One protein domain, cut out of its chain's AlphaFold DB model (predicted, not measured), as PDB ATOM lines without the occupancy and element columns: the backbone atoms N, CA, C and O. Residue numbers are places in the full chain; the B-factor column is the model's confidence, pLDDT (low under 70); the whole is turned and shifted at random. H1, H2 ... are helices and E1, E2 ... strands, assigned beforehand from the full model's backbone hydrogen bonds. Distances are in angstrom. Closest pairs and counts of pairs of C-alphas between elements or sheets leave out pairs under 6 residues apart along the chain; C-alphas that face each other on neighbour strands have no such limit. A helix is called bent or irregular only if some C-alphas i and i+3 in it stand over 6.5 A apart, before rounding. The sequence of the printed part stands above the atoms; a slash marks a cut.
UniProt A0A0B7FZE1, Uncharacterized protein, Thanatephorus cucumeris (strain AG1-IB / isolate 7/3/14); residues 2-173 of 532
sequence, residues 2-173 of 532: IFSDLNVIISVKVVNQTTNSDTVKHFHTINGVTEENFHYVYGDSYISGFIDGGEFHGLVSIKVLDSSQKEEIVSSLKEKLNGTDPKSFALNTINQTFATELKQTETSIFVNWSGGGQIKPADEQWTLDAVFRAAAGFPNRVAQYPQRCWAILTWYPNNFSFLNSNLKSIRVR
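AT A GLANCE: This is residues 2 to 173 of the 532 residues of an uncharacterized protein of Thanatephorus cucumeris (strain AG1-IB / isolate 7/3/14) (UniProt A0A0B7FZE1). What shape do these coordinates make? They make a long, twisted ribbon of antiparallel strands with a bend in it: E2 is the spine, E1 runs along one side of it, and E3 and E4 share the other side at different parts of its length. Helices H5 and H3 lie along E1 and E2 in the part that holds E3, while the short helices H1, H2 and H6 and the loops near them lie toward the other end, where E4 pairs with E2. What is it made of, and how large is it? The printed part has 172 residues, with six named helices and four named strands; along the chain E1 comes first, then H1 and H2, then E2, then H3 and H4, then E3, then H5, then E4 and last H6; the class is mixed, helices and strands, and the one sheet is branched, with E2 the antiparallel neighbour of E1, of E3 and of E4. The whole is only just extended, close to loose, with a radius of gyration of the C-alphas of 23.7 A and spans of 72 by 34 by 33 A.

IN THESE COORDINATES: What comes first along the printed part? E1, residues 6 to 20, begins at C-alpha 6 at (119.115, 133.410, 128.026), measures 41.9 A and bends by 56 degrees at residue 17. H1, residues 22 to 25, and H2, residues 38 to 42, are short helices. What follows them? E2, residues 45 to 64, measures 48.3 A from C-alpha 45 at (96.836, 103.108, 112.740) and bends by 101 degrees at residue 48. H3, residues 70 to 82, measures 17.9 A, H4 is residues 101 to 104, and E3, residues 105 to 114, measures 29.3 A. How does the named structure end? H5, residues 128 to 144, measures 24.4 A; it is irregular, with C-alphas 136 and 139 at 7.3 A, and has a kink of 48 degrees near residue 137. E4, residues 147 to 155, measures 23.8 A, and H6, residues 160 to 163, ends at C-alpha 163 at (92.132, 93.676, 103.742).

HOW THE PARTS SIT: How do the strands pair? E1 is antiparallel to E2 at 163 degrees, with N 8 and O 60 at 2.8 A, and lies on one side of E2, beside residues 49 to 62. On the other side the pairing is staggered: E4 lies beside residues 45 to 53 of E2, antiparallel at 130 degrees with N 48 and O 152 at 2.9 A. E3 lies beside residues 54 to 64, antiparallel at 170 degrees with N 59 and O 110 at 2.8 A. Which helices are on the sheet? H5 is over E1 and E2 at a height of 8.6 A and runs along the strands, at 2 degrees to E2 on the local plane; its closest C-alphas to E2 are those of Val 142 and Gly 54, 5.7 A. H3 is also over E1 and E2, at a height of 9.4 A over a local plane fitted to just 6 C-alphas; its closest C-alphas to E1 are those of Val 74 and Leu 6, 6.9 A. H1 and H4 only graze the sheet, and H2 and H6 are not on it. How do the helices stand to each other? H3, with residues 73 to 77 alone, only just touches H4, with 3 pairs of C-alphas within 8 A, the closest being Ile 73 and Glu 101 at 6.2 A. H1 and H6 are close but not clearly touching, with the C-alphas of Lys 25 and Ser 161 closest at 7.0 A, while H3 and H5 are apart. What do the helix backbones show? Every O i to N i+4 pair is within hydrogen-bond range in H2 and H3, and 10 of 13 are in H5; H1, H4 and H6 are too short for such a pair.

THE WHOLE: How far does it reach? The two C-alphas farthest apart, those of Ser 68 and Asn 166, are 72.7 A apart. Is the printed part continuous? It has no cut, and the links from H1 to H2, from H3 to H4 and from E3 to H5 are long, with 12, 18 and 13 residues. Where is confidence low? The mean pLDDT of the printed part is 79.7, and 24 residues are under 70: residues 2 to 3, 20 to 25 and 82 to 97.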
ATOM      1  N   ILE A   2     110.624 130.652 134.099       35.25
ATOM      2  CA  ILE A   2     111.270 131.586 135.035       35.25
ATOM      3  C   ILE A   2     111.828 132.763 134.213       35.25
ATOM      4  O   ILE A   2     112.284 132.537 133.096       35.25
ATOM      5  N   PHE A   3     111.747 134.000 134.713       56.69
ATOM      6  CA  PHE A   3     112.345 135.175 134.062       56.69
ATOM      7  C   PHE A   3     113.854 134.947 133.865       56.69
ATOM      8  O   PHE A   3     114.613 134.996 134.830       56.69
ATOM      9  N   SER A   4     114.270 134.661 132.631       70.56
ATOM     10  CA  SER A   4     115.646 134.319 132.250       70.56
ATOM     11  C   SER A   4     116.112 135.215 131.108       70.56
ATOM     12  O   SER A   4     115.338 135.467 130.184       70.56
ATOM     13  N   ASP A   5     117.375 135.627 131.125       76.81
ATOM     14  CA  ASP A   5     117.970 136.461 130.074       76.81
ATOM     15  C   ASP A   5     118.453 135.639 128.872       76.81
ATOM     16  O   ASP A   5     118.531 136.156 127.758       76.81
ATOM     17  N   LEU A   6     118.739 134.350 129.077       80.25
ATOM     18  CA  LEU A   6     119.115 133.410 128.026       80.25
ATOM     19  C   LEU A   6     118.538 132.019 128.317       80.25
ATOM     20  O   LEU A   6     118.685 131.497 129.421       80.25
ATOM     21  N   ASN A   7     117.913 131.407 127.309       81.31
ATOM     22  CA  ASN A   7     117.488 130.007 127.339       81.31
ATOM     23  C   ASN A   7     118.252 129.225 126.275       81.31
ATOM     24  O   ASN A   7     118.254 129.609 125.107       81.31
ATOM     25  N   VAL A   8     118.872 128.121 126.679       79.56
ATOM     26  CA  VAL A   8     119.611 127.217 125.797       79.56
ATOM     27  C   VAL A   8     118.920 125.862 125.817       79.56
ATOM     28  O   VAL A   8     118.727 125.271 126.882       79.56
ATOM     29  N   ILE A   9     118.546 125.376 124.634       82.19
ATOM     30  CA  ILE A   9     117.960 124.049 124.442       82.19
ATOM     31  C   ILE A   9     119.003 123.175 123.754       82.19
ATOM     32  O   ILE A   9     119.496 123.507 122.681       82.19
ATOM     33  N   ILE A  10     119.331 122.048 124.378       82.00
ATOM     34  CA  ILE A  10     120.253 121.046 123.848       82.00
ATOM     35  C   ILE A  10     119.437 119.784 123.605       82.00
ATOM     36  O   ILE A  10     118.968 119.158 124.555       82.00
ATOM     37  N   SER A  11     119.263 119.412 122.338       85.44
ATOM     38  CA  SER A  11     118.584 118.175 121.952       85.44
ATOM     39  C   SER A  11     119.539 117.269 121.186       85.44
ATOM     40  O   SER A  11     120.174 117.694 120.221       85.44
ATOM     41  N   VAL A  12     119.650 116.013 121.623       85.00
ATOM     42  CA  VAL A  12     120.388 114.971 120.904       85.00
ATOM     43  C   VAL A  12     119.461 113.789 120.688       85.00
ATOM     44  O   VAL A  12     119.014 113.144 121.637       85.00
ATOM     45  N   LYS A  13     119.192 113.489 119.418       88.38
ATOM     46  CA  LYS A  13     118.346 112.378 118.994       88.38
ATOM     47  C   LYS A  13     119.186 111.353 118.257       88.38
ATOM     48  O   LYS A  13     119.849 111.670 117.273       88.38
ATOM     49  N   VAL A  14     119.159 110.119 118.744       85.94
ATOM     50  CA  VAL A  14     119.989 109.035 118.230       85.94
ATOM     51  C   VAL A  14     119.079 107.878 117.867       85.94
ATOM     52  O   VAL A  14     118.333 107.379 118.705       85.94
ATOM     53  N   VAL A  15     119.153 107.444 116.613       86.38
ATOM     54  CA  VAL A  15     118.475 106.239 116.133       86.38
ATOM     55  C   VAL A  15     119.519 105.137 116.031       86.38
ATOM     56  O   VAL A  15     120.530 105.317 115.357       86.38
ATOM     57  N   ASN A  16     119.292 104.020 116.719       81.69
ATOM     58  CA  ASN A  16     120.205 102.880 116.713       81.69
ATOM     59  C   ASN A  16     119.682 101.779 115.780       81.69
ATOM     60  O   ASN A  16     120.324 101.441 114.788       81.69
ATOM     61  N   GLN A  17     118.479 101.268 116.054       77.12
ATOM     62  CA  GLN A  17     117.880 100.181 115.284       77.12
ATOM     63  C   GLN A  17     116.380 100.400 115.083       77.12
ATOM     64  O   GLN A  17     115.679 100.894 115.959       77.12
ATOM     65  N   THR A  18     115.876  99.963 113.933       75.50
ATOM     66  CA  THR A  18     114.442  99.850 113.663       75.50
ATOM     67  C   THR A  18     114.050  98.382 113.773       75.50
ATOM     68  O   THR A  18     114.504  97.556 112.978       75.50
ATOM     69  N   THR A  19     113.226  98.041 114.760       71.31
ATOM     70  CA  THR A  19     112.742  96.678 114.977       71.31
ATOM     71  C   THR A  19     111.312  96.576 114.455       71.31
ATOM     72  O   THR A  19     110.373  97.073 115.079       71.31
ATOM     73  N   ASN A  20     111.134  95.909 113.314       64.50
ATOM     74  CA  ASN A  20     109.810  95.524 112.825       64.50
ATOM     75  C   ASN A  20     109.360  94.261 113.560       64.50
ATOM     76  O   ASN A  20     110.111  93.292 113.657       64.50
ATOM     77  N   SER A  21     108.142  94.264 114.091       60.56
ATOM     78  CA  SER A  21     107.640  93.122 114.845       60.56
ATOM     79  C   SER A  21     107.001  92.115 113.890       60.56
ATOM     80  O   SER A  21     105.905  92.336 113.376       60.56
ATOM     81  N   ASP A  22     107.665  90.977 113.662       58.41
ATOM     82  CA  ASP A  22     107.165  89.908 112.782       58.41
ATOM     83  C   ASP A  22     105.808  89.327 113.221       58.41
ATOM     84  O   ASP A  22     105.080  88.757 112.407       58.41
ATOM     85  N   THR A  23     105.440  89.507 114.491       53.91
ATOM     86  CA  THR A  23     104.165  89.074 115.079       53.91
ATOM     87  C   THR A  23     102.961  89.928 114.666       53.91
ATOM     88  O   THR A  23     101.834  89.452 114.765       53.91
ATOM     89  N   VAL A  24     103.150  91.149 114.146       59.00
ATOM     90  CA  VAL A  24     102.049  92.104 113.864       59.00
ATOM     91  C   VAL A  24     101.473  91.935 112.445       59.00
ATOM     92  O   VAL A  24     100.792  92.800 111.897       59.00
ATOM     93  N   LYS A  25     101.731  90.790 111.805       64.62
ATOM     94  CA  LYS A  25     101.258  90.511 110.438       64.62
ATOM     95  C   LYS A  25      99.766  90.175 110.363       64.62
ATOM     96  O   LYS A  25      99.199  90.258 109.278       64.62
ATOM     97  N   HIS A  26      99.133  89.828 111.485       79.19
ATOM     98  CA  HIS A  26      97.742  89.375 111.522       79.19
ATOM     99  C   HIS A  26      96.850  90.366 112.275       79.19
ATOM    100  O   HIS A  26      97.099  90.702 113.428       79.19
ATOM    101  N   PHE A  27      95.806  90.835 111.603       85.62
ATOM    102  CA  PHE A  27      94.769  91.698 112.134       85.62
ATOM    103  C   PHE A  27      93.717  90.835 112.827       85.62
ATOM    104  O   PHE A  27      93.089  89.980 112.200       85.62
ATOM    105  N   HIS A  28      93.534  91.062 114.126       85.00
ATOM    106  CA  HIS A  28      92.561  90.343 114.940       85.00
ATOM    107  C   HIS A  28      91.285  91.174 115.078       85.00
ATOM    108  O   HIS A  28      91.301  92.275 115.633       85.00
ATOM    109  N   THR A  29      90.175  90.632 114.581       86.00
ATOM    110  CA  THR A  29      88.857  91.260 114.666       86.00
ATOM    111  C   THR A  29      88.252  91.069 116.058       86.00
ATOM    112  O   THR A  29      88.234  89.970 116.609       86.00
ATOM    113  N   ILE A  30      87.747  92.155 116.634       87.75
ATOM    114  CA  ILE A  30      86.995  92.187 117.883       87.75
ATOM    115  C   ILE A  30      85.516  92.114 117.506       87.75
ATOM    116  O   ILE A  30      85.040  92.829 116.621       87.75
ATOM    117  N   ASN A  31      84.783  91.219 118.164       84.69
ATOM    118  CA  ASN A  31      83.362  91.027 117.894       84.69
ATOM    119  C   ASN A  31      82.555  92.275 118.277       84.69
ATOM    120  O   ASN A  31      82.765  92.851 119.340       84.69
ATOM    121  N   GLY A  32      81.596  92.657 117.428       84.12
ATOM    122  CA  GLY A  32      80.716  93.809 117.669       84.12
ATOM    123  C   GLY A  32      81.268  95.158 117.197       84.12
ATOM    124  O   GLY A  32      80.640  96.187 117.447       84.12
ATOM    125  N   VAL A  33      82.409  95.174 116.502       88.56
ATOM    126  CA  VAL A  33      82.928  96.392 115.866       88.56
ATOM    127  C   VAL A  33      82.141  96.702 114.589       88.56
ATOM    128  O   VAL A  33      81.978  95.846 113.719       88.56
ATOM    129  N   THR A  34      81.662  97.938 114.494       86.62
ATOM    130  CA  THR A  34      80.952  98.535 113.360       86.62
ATOM    131  C   THR A  34      81.767  99.704 112.802       86.62
ATOM    132  O   THR A  34      82.781 100.099 113.373       86.62
ATOM    133  N   GLU A  35      81.336 100.289 111.684       84.56
ATOM    134  CA  GLU A  35      81.983 101.485 111.123       84.56
ATOM    135  C   GLU A  35      81.992 102.668 112.107       84.56
ATOM    136  O   GLU A  35      82.997 103.364 112.219       84.56
ATOM    137  N   GLU A  36      80.919 102.847 112.882       85.12
ATOM    138  CA  GLU A  36      80.764 103.968 113.817       85.12
ATOM    139  C   GLU A  36      81.733 103.911 115.005       85.12
ATOM    140  O   GLU A  36      82.178 104.949 115.492       85.12
ATOM    141  N   ASN A  37      82.067 102.708 115.485       88.56
ATOM    142  CA  ASN A  37      82.948 102.525 116.642       88.56
ATOM    143  C   ASN A  37      84.364 102.059 116.265       88.56
ATOM    144  O   ASN A  37      85.213 101.948 117.149       88.56
ATOM    145  N   PHE A  38      84.642 101.828 114.976       90.25
ATOM    146  CA  PHE A  38      85.914 101.277 114.511       90.25
ATOM    147  C   PHE A  38      87.110 102.070 115.029       90.25
ATOM    148  O   PHE A  38      87.981 101.507 115.684       90.25
ATOM    149  N   HIS A  39      87.143 103.381 114.794       88.56
ATOM    150  CA  HIS A  39      88.282 104.203 115.204       88.56
ATOM    151  C   HIS A  39      88.346 104.437 116.713       88.56
ATOM    152  O   HIS A  39      89.406 104.779 117.218       88.56
ATOM    153  N   TYR A  40      87.240 104.260 117.438       88.50
ATOM    154  CA  TYR A  40      87.268 104.280 118.900       88.50
ATOM    155  C   TYR A  40      87.942 103.017 119.454       88.50
ATOM    156  O   TYR A  40      88.695 103.092 120.419       88.50
ATOM    157  N   VAL A  41      87.700 101.863 118.822       89.69
ATOM    158  CA  VAL A  41      88.246 100.567 119.250       89.69
ATOM    159  C   VAL A  41      89.677 100.344 118.752       89.69
ATOM    160  O   VAL A  41      90.520  99.867 119.505       89.69
ATOM    161  N   TYR A  42      89.951 100.670 117.488       88.50
ATOM    162  CA  TYR A  42      91.215 100.368 116.807       88.50
ATOM    163  C   TYR A  42      92.087 101.592 116.522       88.50
ATOM    164  O   TYR A  42      93.270 101.432 116.244       88.50
ATOM    165  N   GLY A  43      91.537 102.805 116.567       88.75
ATOM    166  CA  GLY A  43      92.226 103.990 116.058       88.75
ATOM    167  C   GLY A  43      92.276 104.040 114.526       88.75
ATOM    168  O   GLY A  43      91.468 103.430 113.821       88.75
ATOM    169  N   ASP A  44      93.216 104.818 114.001       85.56
ATOM    170  CA  ASP A  44      93.489 105.011 112.571       85.56
ATOM    171  C   ASP A  44      94.705 104.201 112.078       85.56
ATOM    172  O   ASP A  44      94.831 103.887 110.891       85.56
ATOM    173  N   SER A  45      95.588 103.819 113.000       88.50
ATOM    174  CA  SER A  45      96.836 103.108 112.740       88.50
ATOM    175  C   SER A  45      97.182 102.150 113.883       88.50
ATOM    176  O   SER A  45      96.639 102.239 114.980       88.50
ATOM    177  N   TYR A  46      98.098 101.218 113.626       87.50
ATOM    178  CA  TYR A  46      98.593 100.265 114.616       87.50
ATOM    179  C   TYR A  46     100.115 100.335 114.743       87.50
ATOM    180  O   TYR A  46     100.814 100.742 113.814       87.50
ATOM    181  N   ILE A  47     100.645  99.887 115.881       89.44
ATOM    182  CA  ILE A  47     102.090  99.811 116.112       89.44
ATOM    183  C   ILE A  47     102.644  98.577 115.395       89.44
ATOM    184  O   ILE A  47     102.422  97.451 115.837       89.44
ATOM    185  N   SER A  48     103.366  98.768 114.291       86.75
ATOM    186  CA  SER A  48     103.990  97.678 113.522       86.75
ATOM    187  C   SER A  48     105.422  97.366 113.957       86.75
ATOM    188  O   SER A  48     105.975  96.312 113.627       86.75
ATOM    189  N   GLY A  49     106.025  98.265 114.725       88.25
ATOM    190  CA  GLY A  49     107.386  98.125 115.202       88.25
ATOM    191  C   GLY A  49     107.776  99.260 116.128       88.25
ATOM    192  O   GLY A  49     106.967 100.122 116.470       88.25
ATOM    193  N   PHE A  50     109.039  99.254 116.522       88.56
ATOM    194  CA  PHE A  50     109.619 100.277 117.378       88.56
ATOM    195  C   PHE A  50     110.965 100.719 116.822       88.56
ATOM    196  O   PHE A  50     111.697  99.933 116.217       88.56
ATOM    197  N   ILE A  51     111.285 101.985 117.045       86.38
ATOM    198  CA  ILE A  51     112.608 102.537 116.810       86.38
ATOM    199  C   ILE A  51     113.317 102.587 118.162       86.38
ATOM    200  O   ILE A  51     112.895 103.292 119.086       86.38
ATOM    201  N   ASP A  52     114.391 101.812 118.251       87.69
ATOM    202  CA  ASP A  52     115.305 101.758 119.378       87.69
ATOM    203  C   ASP A  52     116.398 102.819 119.192       87.69
ATOM    204  O   ASP A  52     117.009 102.953 118.126       87.69
ATOM    205  N   GLY A  53     116.652 103.593 120.237       91.00
ATOM    206  CA  GLY A  53     117.539 104.739 120.184       91.00
ATOM    207  C   GLY A  53     117.653 105.438 121.530       91.00
ATOM    208  O   GLY A  53     117.699 104.793 122.579       91.00
ATOM    209  N   GLY A  54     117.750 106.759 121.479       89.94
ATOM    210  CA  GLY A  54     117.781 107.605 122.657       89.94
ATOM    211  C   GLY A  54     117.462 109.049 122.318       89.94
ATOM    212  O   GLY A  54     117.818 109.549 121.247       89.94
ATOM    213  N   GLU A  55     116.812 109.720 123.257       90.50
ATOM    214  CA  GLU A  55     116.560 111.155 123.222       90.50
ATOM    215  C   GLU A  55     117.157 111.796 124.467       90.50
ATOM    216  O   GLU A  55     116.890 111.354 125.582       90.50
ATOM    217  N   PHE A  56     117.935 112.854 124.285       89.94
ATOM    218  CA  PHE A  56     118.447 113.696 125.356       89.94
ATOM    219  C   PHE A  56     117.930 115.113 125.157       89.94
ATOM    220  O   PHE A  56     118.086 115.674 124.075       89.94
ATOM    221  N   HIS A  57     117.357 115.689 126.210       89.88
ATOM    222  CA  HIS A  57     116.845 117.051 126.240       89.88
ATOM    223  C   HIS A  57     117.379 117.773 127.476       89.88
ATOM    224  O   HIS A  57     117.040 117.425 128.607       89.88
ATOM    225  N   GLY A  58     118.207 118.790 127.259       85.00
ATOM    226  CA  GLY A  58     118.668 119.721 128.282       85.00
ATOM    227  C   GLY A  58     118.077 121.107 128.048       85.00
ATOM    228  O   GLY A  58     118.211 121.653 126.957       85.00
ATOM    229  N   LEU A  59     117.451 121.680 129.070       86.12
ATOM    230  CA  LEU A  59     117.027 123.075 129.116       86.12
ATOM    231  C   LEU A  59     117.864 123.801 130.168       86.12
ATOM    232  O   LEU A  59     117.819 123.461 131.350       86.12
ATOM    233  N   VAL A  60     118.608 124.810 129.731       82.56
ATOM    234  CA  VAL A  60     119.409 125.675 130.597       82.56
ATOM    235  C   VAL A  60     118.822 127.078 130.532       82.56
ATOM    236  O   VAL A  60     118.808 127.698 129.471       82.56
ATOM    237  N   SER A  61     118.362 127.584 131.670       85.50
ATOM    238  CA  SER A  61     117.895 128.961 131.831       85.50
ATOM    239  C   SER A  61     118.919 129.742 132.644       85.50
ATOM    240  O   SER A  61     119.228 129.365 133.773       85.50
ATOM    241  N   ILE A  62     119.438 130.825 132.074       83.94
ATOM    242  CA  ILE A  62     120.467 131.674 132.679       83.94
ATOM    243  C   ILE A  62     119.877 133.065 132.895       83.94
ATOM    244  O   ILE A  62     119.319 133.666 131.973       83.94
ATOM    245  N   LYS A  63     120.005 133.578 134.114       86.44
ATOM    246  CA  LYS A  63     119.626 134.937 134.497       86.44
ATOM    247  C   LYS A  63     120.860 135.681 134.983       86.44
ATOM    248  O   LYS A  63     121.567 135.183 135.853       86.44
ATOM    249  N   VAL A  64     121.132 136.854 134.435       85.38
ATOM    250  CA  VAL A  64     122.261 137.687 134.851       85.38
ATOM    251  C   VAL A  64     121.869 138.452 136.116       85.38
ATOM    252  O   VAL A  64     120.795 139.046 136.187       85.38
ATOM    253  N   LEU A  65     122.726 138.411 137.140       84.19
ATOM    254  CA  LEU A  65     122.472 139.068 138.426       84.19
ATOM    255  C   LEU A  65     122.632 140.591 138.335       84.19
ATOM    256  O   LEU A  65     121.907 141.325 139.002       84.19
ATOM    257  N   ASP A  66     123.570 141.055 137.508       82.75
ATOM    258  CA  ASP A  66     123.839 142.472 137.265       82.75
ATOM    259  C   ASP A  66     123.294 142.903 135.897       82.75
ATOM    260  O   ASP A  66     123.845 142.568 134.845       82.75
ATOM    261  N   SER A  67     122.214 143.687 135.909       78.75
ATOM    262  CA  SER A  67     121.573 144.190 134.693       78.75
ATOM    263  C   SER A  67     122.480 145.092 133.851       78.75
ATOM    264  O   SER A  67     122.243 145.210 132.653       78.75
ATOM    265  N   SER A  68     123.514 145.708 134.440       79.38
ATOM    266  CA  SER A  68     124.456 146.572 133.712       79.38
ATOM    267  C   SER A  68     125.445 145.793 132.838       79.38
ATOM    268  O   SER A  68     125.922 146.322 131.840       79.38
ATOM    269  N   GLN A  69     125.699 144.522 133.167       78.50
ATOM    270  CA  GLN A  69     126.611 143.627 132.436       78.50
ATOM    271  C   GLN A  69     125.856 142.605 131.571       78.50
ATOM    272  O   GLN A  69     126.453 141.719 130.959       78.50
ATOM    273  N   LYS A  70     124.524 142.720 131.507       81.44
ATOM    274  CA  LYS A  70     123.639 141.761 130.838       81.44
ATOM    275  C   LYS A  70     124.015 141.530 129.377       81.44
ATOM    276  O   LYS A  70     124.144 140.379 128.968       81.44
ATOM    277  N   GLU A  71     124.181 142.590 128.590       81.12
ATOM    278  CA  GLU A  71     124.474 142.464 127.155       81.12
ATOM    279  C   GLU A  71     125.844 141.830 126.898       81.12
ATOM    280  O   GLU A  71     125.965 140.973 126.023       81.12
ATOM    281  N   GLU A  72     126.851 142.190 127.696       83.88
ATOM    282  CA  GLU A  72     128.210 141.652 127.597       83.88
ATOM    283  C   GLU A  72     128.243 140.156 127.941       83.88
ATOM    284  O   GLU A  72     128.724 139.342 127.149       83.88
ATOM    285  N   ILE A  73     127.650 139.772 129.077       80.62
ATOM    286  CA  ILE A  73     127.610 138.382 129.549       80.62
ATOM    287  C   ILE A  73     126.792 137.504 128.594       80.62
ATOM    288  O   ILE A  73     127.228 136.409 128.236       80.62
ATOM    289  N   VAL A  74     125.626 137.972 128.131       81.25
ATOM    290  CA  VAL A  74     124.794 137.215 127.179       81.25
ATOM    291  C   VAL A  74     125.504 137.059 125.834       81.25
ATOM    292  O   VAL A  74     125.461 135.971 125.258       81.25
ATOM    293  N   SER A  75     126.173 138.102 125.336       80.00
ATOM    294  CA  SER A  75     126.912 138.038 124.067       80.00
ATOM    295  C   SER A  75     128.096 137.077 124.152       80.00
ATOM    296  O   SER A  75     128.245 136.224 123.279       80.00
ATOM    297  N   SER A  76     128.868 137.136 125.242       80.88
ATOM    298  CA  SER A  76     129.976 136.209 125.497       80.88
ATOM    299  C   SER A  76     129.501 134.754 125.586       80.88
ATOM    300  O   SER A  76     130.079 133.864 124.959       80.88
ATOM    301  N   LEU A  77     128.395 134.496 126.298       78.00
ATOM    302  CA  LEU A  77     127.799 133.160 126.372       78.00
ATOM    303  C   LEU A  77     127.332 132.672 124.997       78.00
ATOM    304  O   LEU A  77     127.611 131.532 124.637       78.00
ATOM    305  N   LYS A  78     126.663 133.517 124.203       77.94
ATOM    306  CA  LYS A  78     126.234 133.164 122.840       77.94
ATOM    307  C   LYS A  78     127.416 132.828 121.936       77.94
ATOM    308  O   LYS A  78     127.338 131.850 121.203       77.94
ATOM    309  N   GLU A  79     128.503 133.592 121.997       76.25
ATOM    310  CA  GLU A  79     129.711 133.327 121.209       76.25
ATOM    311  C   GLU A  79     130.328 131.967 121.568       76.25
ATOM    312  O   GLU A  79     130.607 131.159 120.681       76.25
ATOM    313  N   LYS A  80     130.446 131.661 122.867       74.12
ATOM    314  CA  LYS A  80     130.952 130.362 123.339       74.12
ATOM    315  C   LYS A  80     130.040 129.189 122.970       74.12
ATOM    316  O   LYS A  80     130.527 128.116 122.625       74.12
ATOM    317  N   LEU A  81     128.721 129.380 123.025       72.12
ATOM    318  CA  LEU A  81     127.735 128.347 122.679       72.12
ATOM    319  C   LEU A  81     127.656 128.103 121.161       72.12
ATOM    320  O   LEU A  81     127.518 126.960 120.724       72.12
ATOM    321  N   ASN A  82     127.784 129.161 120.355       67.31
ATOM    322  CA  ASN A  82     127.698 129.108 118.893       67.31
ATOM    323  C   ASN A  82     129.039 128.810 118.205       67.31
ATOM    324  O   ASN A  82     129.055 128.563 117.002       67.31
ATOM    325  N   GLY A  83     130.157 128.780 118.938       56.81
ATOM    326  CA  GLY A  83     131.493 128.446 118.421       56.81
ATOM    327  C   GLY A  83     131.678 126.996 117.940       56.81
ATOM    328  O   GLY A  83     132.811 126.550 117.759       56.81
ATOM    329  N   THR A  84     130.591 126.247 117.736       51.72
ATOM    330  CA  THR A  84     130.599 124.844 117.314       51.72
ATOM    331  C   THR A  84     130.321 124.763 115.812       51.72
ATOM    332  O   THR A  84     129.279 125.225 115.355       51.72
ATOM    333  N   ASP A  85     131.230 124.174 115.025       44.72
ATOM    334  CA  ASP A  85     131.006 123.936 113.591       44.72
ATOM    335  C   ASP A  85     129.792 122.998 113.411       44.72
ATOM    336  O   ASP A  85     129.870 121.837 113.840       44.72
ATOM    337  N   PRO A  86     128.691 123.445 112.767       43.88
ATOM    338  CA  PRO A  86     127.468 122.656 112.600       43.88
ATOM    339  C   PRO A  86     127.670 121.378 111.768       43.88
ATOM    340  O   PRO A  86     126.795 120.514 111.751       43.88
ATOM    341  N   LYS A  87     128.812 121.227 111.082       39.31
ATOM    342  CA  LYS A  87     129.170 120.009 110.333       39.31
ATOM    343  C   LYS A  87     129.962 118.992 111.148       39.31
ATOM    344  O   LYS A  87     130.122 117.850 110.708       39.31
ATOM    345  N   SER A  88     130.454 119.368 112.325       40.28
ATOM    346  CA  SER A  88     131.164 118.450 113.203       40.28
ATOM    347  C   SER A  88     130.167 117.790 114.160       40.28
ATOM    348  O   SER A  88     129.680 118.393 115.106       40.28
ATOM    349  N   PHE A  89     129.896 116.498 113.969       40.56
ATOM    350  CA  PHE A  89     129.180 115.656 114.947       40.56
ATOM    351  C   PHE A  89     129.943 115.496 116.284       40.56
ATOM    352  O   PHE A  89     129.602 114.658 117.116       40.56
ATOM    353  N   ALA A  90     131.008 116.273 116.488       42.72
ATOM    354  CA  ALA A  90     131.888 116.224 117.630       42.72
ATOM    355  C   ALA A  90     131.699 117.491 118.472       42.72
ATOM    356  O   ALA A  90     132.421 118.470 118.319       42.72
ATOM    357  N   LEU A  91     130.830 117.404 119.479       47.91
ATOM    358  CA  LEU A  91     130.847 118.295 120.651       47.91
ATOM    359  C   LEU A  91     132.151 118.158 121.487       47.91
ATOM    360  O   LEU A  91     132.279 118.739 122.561       47.91
ATOM    361  N   ASN A  92     133.140 117.397 121.001       41.84
ATOM    362  CA  ASN A  92     134.416 117.107 121.660       41.84
ATOM    363  C   ASN A  92     135.361 118.320 121.742       41.84
ATOM    364  O   ASN A  92     136.425 118.207 122.345       41.84
ATOM    365  N   THR A  93     134.996 119.461 121.152       42.88
ATOM    366  CA  THR A  93     135.823 120.680 121.130       42.88
ATOM    367  C   THR A  93     135.307 121.761 122.087       42.88
ATOM    368  O   THR A  93     135.702 122.915 121.981       42.88
ATOM    369  N   ILE A  94     134.460 121.428 123.064       49.91
ATOM    370  CA  ILE A  94     134.132 122.366 124.148       49.91
ATOM    371  C   ILE A  94     135.195 122.222 125.247       49.91
ATOM    372  O   ILE A  94     134.948 121.697 126.324       49.91
ATOM    373  N   ASN A  95     136.415 122.687 124.959       48.78
ATOM    374  CA  ASN A  95     137.435 122.984 125.981       48.78
ATOM    375  C   ASN A  95     137.253 124.406 126.550       48.78
ATOM    376  O   ASN A  95     138.182 124.992 127.106       48.78
ATOM    377  N   GLN A  96     136.073 124.999 126.367       56.78
ATOM    378  CA  GLN A  96     135.747 126.324 126.869       56.78
ATOM    379  C   GLN A  96     135.040 126.169 128.208       56.78
ATOM    380  O   GLN A  96     133.946 125.625 128.285       56.78
ATOM    381  N   THR A  97     135.690 126.633 129.268       63.44
ATOM    382  CA  THR A  97     135.065 126.704 130.587       63.44
ATOM    383  C   THR A  97     134.112 127.898 130.625       63.44
ATOM    384  O   THR A  97     134.456 129.003 130.191       63.44
ATOM    385  N   PHE A  98     132.910 127.680 131.162       70.19
ATOM    386  CA  PHE A  98     131.899 128.729 131.372       70.19
ATOM    387  C   PHE A  98     131.975 129.345 132.780       70.19
ATOM    388  O   PHE A  98     131.167 130.188 133.159       70.19
ATOM    389  N   ALA A  99     132.947 128.917 133.591       70.06
ATOM    390  CA  ALA A  99     133.036 129.253 135.010       70.06
ATOM    391  C   ALA A  99     133.237 130.750 135.296       70.06
ATOM    392  O   ALA A  99     132.948 131.189 136.406       70.06
ATOM    393  N   THR A 100     133.754 131.533 134.346       73.44
ATOM    394  CA  THR A 100     133.971 132.974 134.539       73.44
ATOM    395  C   THR A 100     132.670 133.748 134.360       73.44
ATOM    396  O   THR A 100     132.310 134.528 135.235       73.44
ATOM    397  N   GLU A 101     131.932 133.480 133.282       72.06
ATOM    398  CA  GLU A 101     130.682 134.167 132.945       72.06
ATOM    399  C   GLU A 101     129.536 133.728 133.864       72.06
ATOM    400  O   GLU A 101     128.672 134.531 134.204       72.06
ATOM    401  N   LEU A 102     129.556 132.477 134.341       77.25
ATOM    402  CA  LEU A 102     128.520 131.946 135.232       77.25
ATOM    403  C   LEU A 102     128.618 132.441 136.688       77.25
ATOM    404  O   LEU A 102     127.693 132.227 137.465       77.25
ATOM    405  N   LYS A 103     129.704 133.120 137.093       80.94
ATOM    406  CA  LYS A 103     129.830 133.667 138.465       80.94
ATOM    407  C   LYS A 103     128.818 134.764 138.771       80.94
ATOM    408  O   LYS A 103     128.468 134.958 139.931       80.94
ATOM    409  N   GLN A 104     128.393 135.498 137.748       78.56
ATOM    410  CA  GLN A 104     127.442 136.602 137.862       78.56
ATOM    411  C   GLN A 104     126.054 136.209 137.347       78.56
ATOM    412  O   GLN A 104     125.247 137.081 137.025       78.56
ATOM    413  N   THR A 105     125.760 134.909 137.258       83.44
ATOM    414  CA  THR A 105     124.468 134.424 136.783       83.44
ATOM    415  C   THR A 105     123.843 133.421 137.743       83.44
ATOM    416  O   THR A 105     124.514 132.653 138.429       83.44
ATOM    417  N   GLU A 106     122.518 133.417 137.781       84.31
ATOM    418  CA  GLU A 106     121.720 132.337 138.337       84.31
ATOM    419  C   GLU A 106     121.365 131.380 137.194       84.31
ATOM    420  O   GLU A 106     120.743 131.777 136.206       84.31
ATOM    421  N   THR A 107     121.791 130.118 137.301       82.81
ATOM    422  CA  THR A 107     121.587 129.106 136.257       82.81
ATOM    423  C   THR A 107     120.695 127.982 136.767       82.81
ATOM    424  O   THR A 107     121.026 127.304 137.736       82.81
ATOM    425  N   SER A 108     119.575 127.760 136.085       83.62
ATOM    426  CA  SER A 108     118.662 126.639 136.313       83.62
ATOM    427  C   SER A 108     118.791 125.632 135.178       83.62
ATOM    428  O   SER A 108     118.657 125.994 134.011       83.62
ATOM    429  N   ILE A 109     119.039 124.364 135.512       85.19
ATOM    430  CA  ILE A 109     119.257 123.297 134.531       85.19
ATOM    431  C   ILE A 109     118.240 122.182 134.743       85.19
ATOM    432  O   ILE A 109     118.157 121.599 135.822       85.19
ATOM    433  N   PHE A 110     117.521 121.843 133.679       85.81
ATOM    434  CA  PHE A 110     116.613 120.708 133.623       85.81
ATOM    435  C   PHE A 110     117.080 119.753 132.534       85.81
ATOM    436  O   PHE A 110     117.234 120.149 131.383       85.81
ATOM    437  N   VAL A 111     117.304 118.489 132.886       85.62
ATOM    438  CA  VAL A 111     117.728 117.459 131.932       85.62
ATOM    439  C   VAL A 111     116.774 116.283 132.009       85.62
ATOM    440  O   VAL A 111     116.510 115.766 133.093       85.62
ATOM    441  N   ASN A 112     116.295 115.844 130.853       89.25
ATOM    442  CA  ASN A 112     115.528 114.622 130.685       89.25
ATOM    443  C   ASN A 112     116.161 113.778 129.576       89.25
ATOM    444  O   ASN A 112     116.602 114.316 128.561       89.25
ATOM    445  N   TRP A 113     116.208 112.461 129.752       90.62
ATOM    446  CA  TRP A 113     116.728 111.575 128.719       90.62
ATOM    447  C   TRP A 113     116.061 110.199 128.730       90.62
ATOM    448  O   TRP A 113     115.596 109.719 129.763       90.62
ATOM    449  N   SER A 114     116.051 109.560 127.564       89.62
ATOM    450  CA  SER A 114     115.681 108.162 127.350       89.62
ATOM    451  C   SER A 114     116.763 107.481 126.512       89.62
ATOM    452  O   SER A 114     117.331 108.094 125.611       89.62
ATOM    453  N   GLY A 115     117.091 106.225 126.812       85.88
ATOM    454  CA  GLY A 115     118.257 105.558 126.220       85.88
ATOM    455  C   GLY A 115     119.597 106.097 126.740       85.88
ATOM    456  O   GLY A 115     119.667 107.043 127.515       85.88
ATOM    457  N   GLY A 116     120.699 105.438 126.390       85.12
ATOM    458  CA  GLY A 116     122.047 105.809 126.836       85.12
ATOM    459  C   GLY A 116     122.390 105.441 128.288       85.12
ATOM    460  O   GLY A 116     123.523 105.652 128.723       85.12
ATOM    461  N   GLY A 117     121.451 104.853 129.035       86.56
ATOM    462  CA  GLY A 117     121.662 104.397 130.409       86.56
ATOM    463  C   GLY A 117     122.043 105.537 131.355       86.56
ATOM    464  O   GLY A 117     121.431 106.607 131.353       86.56
ATOM    465  N   GLN A 118     123.060 105.309 132.183       85.75
ATOM    466  CA  GLN A 118     123.596 106.342 133.062       85.75
ATOM    467  C   GLN A 118     124.537 107.265 132.272       85.75
ATOM    468  O   GLN A 118     125.653 106.877 131.924       85.75
ATOM    469  N   ILE A 119     124.091 108.493 131.989       85.69
ATOM    470  CA  ILE A 119     124.823 109.459 131.147       85.69
ATOM    471  C   ILE A 119     125.787 110.370 131.920       85.69
ATOM    472  O   ILE A 119     126.710 110.928 131.327       85.69
ATOM    473  N   LYS A 120     125.618 110.447 133.246       87.06
ATOM    474  CA  LYS A 120     126.520 111.102 134.201       87.06
ATOM    475  C   LYS A 120     126.656 110.264 135.486       87.06
ATOM    476  O   LYS A 120     125.727 109.515 135.804       87.06
ATOM    477  N   PRO A 121     127.750 110.388 136.256       84.44
ATOM    478  CA  PRO A 121     127.849 109.827 137.603       84.44
ATOM    479  C   PRO A 121     126.673 110.252 138.497       84.44
ATOM    480  O   PRO A 121     126.100 111.334 138.325       84.44
ATOM    481  N   ALA A 122     126.290 109.388 139.439       80.12
ATOM    482  CA  ALA A 122     125.140 109.628 140.313       80.12
ATOM    483  C   ALA A 122     125.338 110.894 141.163       80.12
ATOM    484  O   ALA A 122     124.443 111.738 141.209       80.12
ATOM    485  N   ASP A 123     126.548 111.070 141.695       86.44
ATOM    486  CA  ASP A 123     126.897 112.142 142.635       86.44
ATOM    487  C   ASP A 123     127.272 113.472 141.957       86.44
ATOM    488  O   ASP A 123     127.478 114.483 142.624       86.44
ATOM    489  N   GLU A 124     127.370 113.498 140.625       86.88
ATOM    490  CA  GLU A 124     127.722 114.711 139.885       86.88
ATOM    491  C   GLU A 124     126.504 115.635 139.731       86.88
ATOM    492  O   GLU A 124     125.456 115.212 139.239       86.88
ATOM    493  N   GLN A 125     126.626 116.909 140.105       84.69
ATOM    494  CA  GLN A 125     125.566 117.897 139.885       84.69
ATOM    495  C   GLN A 125     125.471 118.303 138.409       84.69
ATOM    496  O   GLN A 125     126.456 118.291 137.673       84.69
ATOM    497  N   TRP A 126     124.271 118.689 137.970       87.00
ATOM    498  CA  TRP A 126     124.085 119.238 136.631       87.00
ATOM    499  C   TRP A 126     124.646 120.660 136.561       87.00
ATOM    500  O   TRP A 126     124.060 121.593 137.101       87.00
ATOM    501  N   THR A 127     125.777 120.811 135.876       84.88
ATOM    502  CA  THR A 127     126.367 122.092 135.462       84.88
ATOM    503  C   THR A 127     126.302 122.230 133.943       84.88
ATOM    504  O   THR A 127     126.093 121.237 133.244       84.88
ATOM    505  N   LEU A 128     126.508 123.439 133.410       81.06
ATOM    506  CA  LEU A 128     126.519 123.667 131.959       81.06
ATOM    507  C   LEU A 128     127.532 122.744 131.256       81.06
ATOM    508  O   LEU A 128     127.176 122.041 130.312       81.06
ATOM    509  N   ASP A 129     128.747 122.641 131.803       79.88
ATOM    510  CA  ASP A 129     129.787 121.721 131.325       79.88
ATOM    511  C   ASP A 129     129.336 120.250 131.363       79.88
ATOM    512  O   ASP A 129     129.595 119.478 130.436       79.88
ATOM    513  N   ALA A 130     128.635 119.837 132.427       83.62
ATOM    514  CA  ALA A 130     128.146 118.469 132.563       83.62
ATOM    515  C   ALA A 130     127.051 118.131 131.544       83.62
ATOM    516  O   ALA A 130     127.058 117.029 130.996       83.62
ATOM    517  N   VAL A 131     126.151 119.073 131.249       86.12
ATOM    518  CA  VAL A 131     125.107 118.906 130.226       86.12
ATOM    519  C   VAL A 131     125.735 118.745 128.844       86.12
ATOM    520  O   VAL A 131     125.405 117.793 128.138       86.12
ATOM    521  N   PHE A 132     126.682 119.612 128.476       83.25
ATOM    522  CA  PHE A 132     127.356 119.544 127.177       83.25
ATOM    523  C   PHE A 132     128.184 118.272 127.009       83.25
ATOM    524  O   PHE A 132     128.086 117.601 125.982       83.25
ATOM    525  N   ARG A 133     128.943 117.875 128.034       83.75
ATOM    526  CA  ARG A 133     129.687 116.608 128.029       83.75
ATOM    527  C   ARG A 133     128.757 115.398 127.927       83.75
ATOM    528  O   ARG A 133     129.062 114.456 127.192       83.75
ATOM    529  N   ALA A 134     127.635 115.405 128.648       86.00
ATOM    530  CA  ALA A 134     126.649 114.332 128.574       86.00
ATOM    531  C   ALA A 134     126.032 114.245 127.171       86.00
ATOM    532  O   ALA A 134     125.987 113.151 126.614       86.00
ATOM    533  N   ALA A 135     125.655 115.383 126.580       85.31
ATOM    534  CA  ALA A 135     125.135 115.477 125.216       85.31
ATOM    535  C   ALA A 135     126.153 114.983 124.171       85.31
ATOM    536  O   ALA A 135     125.808 114.179 123.307       85.31
ATOM    537  N   ALA A 136     127.424 115.380 124.295       82.56
ATOM    538  CA  ALA A 136     128.515 114.963 123.411       82.56
ATOM    539  C   ALA A 136     128.748 113.447 123.419       82.56
ATOM    540  O   ALA A 136     128.925 112.818 122.377       82.56
ATOM    541  N   GLY A 137     128.738 112.847 124.613       83.12
ATOM    542  CA  GLY A 137     128.910 111.407 124.789       83.12
ATOM    543  C   GLY A 137     127.640 110.593 124.527       83.12
ATOM    544  O   GLY A 137     127.717 109.363 124.456       83.12
ATOM    545  N   PHE A 138     126.483 111.245 124.396       87.81
ATOM    546  CA  PHE A 138     125.181 110.588 124.336       87.81
ATOM    547  C   PHE A 138     125.051 109.589 123.177       87.81
ATOM    548  O   PHE A 138     124.642 108.459 123.449       87.81
ATOM    549  N   PRO A 139     125.480 109.888 121.930       88.56
ATOM    550  CA  PRO A 139     125.394 108.926 120.827       88.56
ATOM    551  C   PRO A 139     126.124 107.608 121.103       88.56
ATOM    552  O   PRO A 139     125.565 106.532 120.893       88.56
ATOM    553  N   ASN A 140     127.334 107.679 121.660       85.94
ATOM    554  CA  ASN A 140     128.117 106.490 122.007       85.94
ATOM    555  C   ASN A 140     127.466 105.682 123.134       85.94
ATOM    556  O   ASN A 140     127.535 104.453 123.140       85.94
ATOM    557  N   ARG A 141     126.816 106.359 124.086       87.06
ATOM    558  CA  ARG A 141     126.076 105.697 125.163       87.06
ATOM    559  C   ARG A 141     124.803 105.032 124.650       87.06
ATOM    560  O   ARG A 141     124.527 103.899 125.031       87.06
ATOM    561  N   VAL A 142     124.049 105.691 123.769       89.50
ATOM    562  CA  VAL A 142     122.839 105.130 123.145       89.50
ATOM    563  C   VAL A 142     123.170 103.930 122.261       89.50
ATOM    564  O   VAL A 142     122.402 102.971 122.223       89.50
ATOM    565  N   ALA A 143     124.329 103.934 121.599       84.69
ATOM    566  CA  ALA A 143     124.797 102.772 120.853       84.69
ATOM    567  C   ALA A 143     124.933 101.522 121.749       84.69
ATOM    568  O   ALA A 143     124.625 100.417 121.306       84.69
ATOM    569  N   GLN A 144     125.347 101.697 123.010       86.62
ATOM    570  CA  GLN A 144     125.506 100.612 123.989       86.62
ATOM    571  C   GLN A 144     124.202 100.262 124.721       86.62
ATOM    572  O   GLN A 144     123.940  99.092 124.983       86.62
ATOM    573  N   TYR A 145     123.386 101.269 125.045       87.31
ATOM    574  CA  TYR A 145     122.169 101.129 125.847       87.31
ATOM    575  C   TYR A 145     120.962 101.787 125.159       87.31
ATOM    576  O   TYR A 145     120.433 102.779 125.673       87.31
ATOM    577  N   PRO A 146     120.513 101.293 123.992       89.00
ATOM    578  CA  PRO A 146     119.342 101.853 123.331       89.00
ATOM    579  C   PRO A 146     118.060 101.536 124.114       89.00
ATOM    580  O   PRO A 146     117.958 100.513 124.793       89.00
ATOM    581  N   GLN A 147     117.060 102.404 123.993       87.69
ATOM    582  CA  GLN A 147     115.702 102.187 124.489       87.69
ATOM    583  C   GLN A 147     114.679 102.420 123.376       87.69
ATOM    584  O   GLN A 147     114.958 103.121 122.408       87.69
ATOM    585  N   ARG A 148     113.477 101.851 123.521       87.88
ATOM    586  CA  ARG A 148     112.356 102.115 122.608       87.88
ATOM    587  C   ARG A 148     111.900 103.555 122.785       87.88
ATOM    588  O   ARG A 148     111.224 103.863 123.764       87.88
ATOM    589  N   CYS A 149     112.268 104.413 121.844       84.25
ATOM    590  CA  CYS A 149     111.948 105.836 121.907       84.25
ATOM    591  C   CYS A 149     110.721 106.180 121.062       84.25
ATOM    592  O   CYS A 149     109.964 107.074 121.429       84.25
ATOM    593  N   TRP A 150     110.476 105.453 119.966       84.69
ATOM    594  CA  TRP A 150     109.326 105.722 119.099       84.69
ATOM    595  C   TRP A 150     108.636 104.441 118.648       84.69
ATOM    596  O   TRP A 150     109.277 103.419 118.399       84.69
ATOM    597  N   ALA A 151     107.315 104.512 118.516       88.44
ATOM    598  CA  ALA A 151     106.520 103.488 117.859       88.44
ATOM    599  C   ALA A 151     106.434 103.787 116.358       88.44
ATOM    600  O   ALA A 151     106.234 104.932 115.952       88.44
ATOM    601  N   ILE A 152     106.562 102.753 115.534       86.50
ATOM    602  CA  ILE A 152     106.306 102.834 114.097       86.50
ATOM    603  C   ILE A 152     104.819 102.587 113.908       86.50
ATOM    604  O   ILE A 152     104.330 101.479 114.134       86.50
ATOM    605  N   LEU A 153     104.100 103.630 113.509       88.38
ATOM    606  CA  LEU A 153     102.681 103.530 113.209       88.38
ATOM    607  C   LEU A 153     102.503 103.121 111.750       88.38
ATOM    608  O   LEU A 153     103.106 103.687 110.839       88.38
ATOM    609  N   THR A 154     101.694 102.098 111.513       86.75
ATOM    610  CA  THR A 154     101.336 101.626 110.179       86.75
ATOM    611  C   THR A 154      99.834 101.645 110.022       86.75
ATOM    612  O   THR A 154      99.074 101.297 110.920       86.75
ATOM    613  N   TRP A 155      99.402 102.075 108.850       88.69
ATOM    614  CA  TRP A 155      97.996 102.159 108.515       88.69
ATOM    615  C   TRP A 155      97.375 100.800 108.241       88.69
ATOM    616  O   TRP A 155      97.969  99.956 107.570       88.69
ATOM    617  N   TYR A 156      96.137 100.621 108.695       88.69
ATOM    618  CA  TYR A 156      95.395  99.375 108.512       88.69
ATOM    619  C   TYR A 156      95.252  98.941 107.045       88.69
ATOM    620  O   TYR A 156      95.508  97.769 106.771       88.69
ATOM    621  N   PRO A 157      94.959  99.833 106.072       87.50
ATOM    622  CA  PRO A 157      94.919  99.448 104.659       87.50
ATOM    623  C   PRO A 157      96.244  98.907 104.095       87.50
ATOM    624  O   PRO A 157      96.222  98.219 103.079       87.50
ATOM    625  N   ASN A 158      97.382  99.160 104.754       86.56
ATOM    626  CA  ASN A 158      98.681  98.607 104.355       86.56
ATOM    627  C   ASN A 158      98.917  97.187 104.906       86.56
ATOM    628  O   ASN A 158      99.929  96.564 104.585       86.56
ATOM    629  N   ASN A 159      98.004  96.655 105.725       86.69
ATOM    630  CA  ASN A 159      98.078  95.303 106.266       86.69
ATOM    631  C   ASN A 159      97.193  94.340 105.457       86.69
ATOM    632  O   ASN A 159      95.967  94.442 105.449       86.69
ATOM    633  N   PHE A 160      97.811  93.341 104.823       85.44
ATOM    634  CA  PHE A 160      97.102  92.367 103.987       85.44
ATOM    635  C   PHE A 160      96.027  91.570 104.749       85.44
ATOM    636  O   PHE A 160      94.971  91.261 104.204       85.44
ATOM    637  N   SER A 161      96.260  91.259 106.025       87.44
ATOM    638  CA  SER A 161      95.283  90.532 106.842       87.44
ATOM    639  C   SER A 161      94.050  91.378 107.186       87.44
ATOM    640  O   SER A 161      92.946  90.838 107.240       87.44
ATOM    641  N   PHE A 162      94.199  92.703 107.326       88.75
ATOM    642  CA  PHE A 162      93.071  93.627 107.481       88.75
ATOM    643  C   PHE A 162      92.209  93.659 106.213       88.75
ATOM    644  O   PHE A 162      90.987  93.551 106.299       88.75
ATOM    645  N   LEU A 163      92.837  93.708 105.032       86.00
ATOM    646  CA  LEU A 163      92.132  93.676 103.742       86.00
ATOM    647  C   LEU A 163      91.348  92.371 103.512       86.00
ATOM    648  O   LEU A 163      90.357  92.367 102.781       86.00
ATOM    649  N   ASN A 164      91.757  91.277 104.158       86.06
ATOM    650  CA  ASN A 164      91.057  89.990 104.124       86.06
ATOM    651  C   ASN A 164      90.011  89.824 105.236       86.06
ATOM    652  O   ASN A 164      89.298  88.821 105.255       86.06
ATOM    653  N   SER A 165      89.905  90.783 106.153       85.56
ATOM    654  CA  SER A 165      88.932  90.739 107.241       85.56
ATOM    655  C   SER A 165      87.522  91.125 106.774       85.56
ATOM    656  O   SER A 165      87.315  91.700 105.701       85.56
ATOM    657  N   ASN A 166      86.532  90.857 107.623       83.50
ATOM    658  CA  ASN A 166      85.160  91.335 107.445       83.50
ATOM    659  C   ASN A 166      85.019  92.862 107.614       83.50
ATOM    660  O   ASN A 166      83.962  93.397 107.296       83.50
ATOM    661  N   LEU A 167      86.064  93.560 108.076       84.38
ATOM    662  CA  LEU A 167      86.077  95.010 108.293       84.38
ATOM    663  C   LEU A 167      86.693  95.796 107.123       84.38
ATOM    664  O   LEU A 167      86.777  97.017 107.181       84.38
ATOM    665  N   LYS A 168      87.088  95.127 106.031       81.38
ATOM    666  CA  LYS A 168      87.741  95.755 104.865       81.38
ATOM    667  C   LYS A 168      86.924  96.853 104.169       81.38
ATOM    668  O   LYS A 168      87.487  97.639 103.417       81.38
ATOM    669  N   SER A 169      85.603  96.866 104.355       82.88
ATOM    670  CA  SER A 169      84.712  97.883 103.783       82.88
ATOM    671  C   SER A 169      84.697  99.186 104.582       82.88
ATOM    672  O   SER A 169      84.192 100.182 104.076       82.88
ATOM    673  N   ILE A 170      85.233  99.189 105.807       85.75
ATOM    674  CA  ILE A 170      85.281 100.376 106.659       85.75
ATOM    675  C   ILE A 170      86.318 101.354 106.115       85.75
ATOM    676  O   ILE A 170      87.472 100.999 105.852       85.75
ATOM    677  N   ARG A 171      85.919 102.619 105.989       84.12
ATOM    678  CA  ARG A 171      86.817 103.692 105.575       84.12
ATOM    679  C   ARG A 171      87.689 104.141 106.750       84.12
ATOM    680  O   ARG A 171      87.242 104.851 107.648       84.12
ATOM    681  N   VAL A 172      88.963 103.757 106.732       87.19
ATOM    682  CA  VAL A 172      89.948 104.233 107.718       87.19
ATOM    683  C   VAL A 172      90.218 105.729 107.493       87.19
ATOM    684  O   VAL A 172      90.384 106.163 106.350       87.19
ATOM    685  N   ARG A 173      90.213 106.526 108.572       86.38
ATOM    686  CA  ARG A 173      90.430 107.977 108.508       86.38
ATOM    687  C   ARG A 173      91.867 108.241 108.058       86.38
ATOM    688  O   ARG A 173      92.797 107.619 108.554       86.38
TER     689      ARG A 173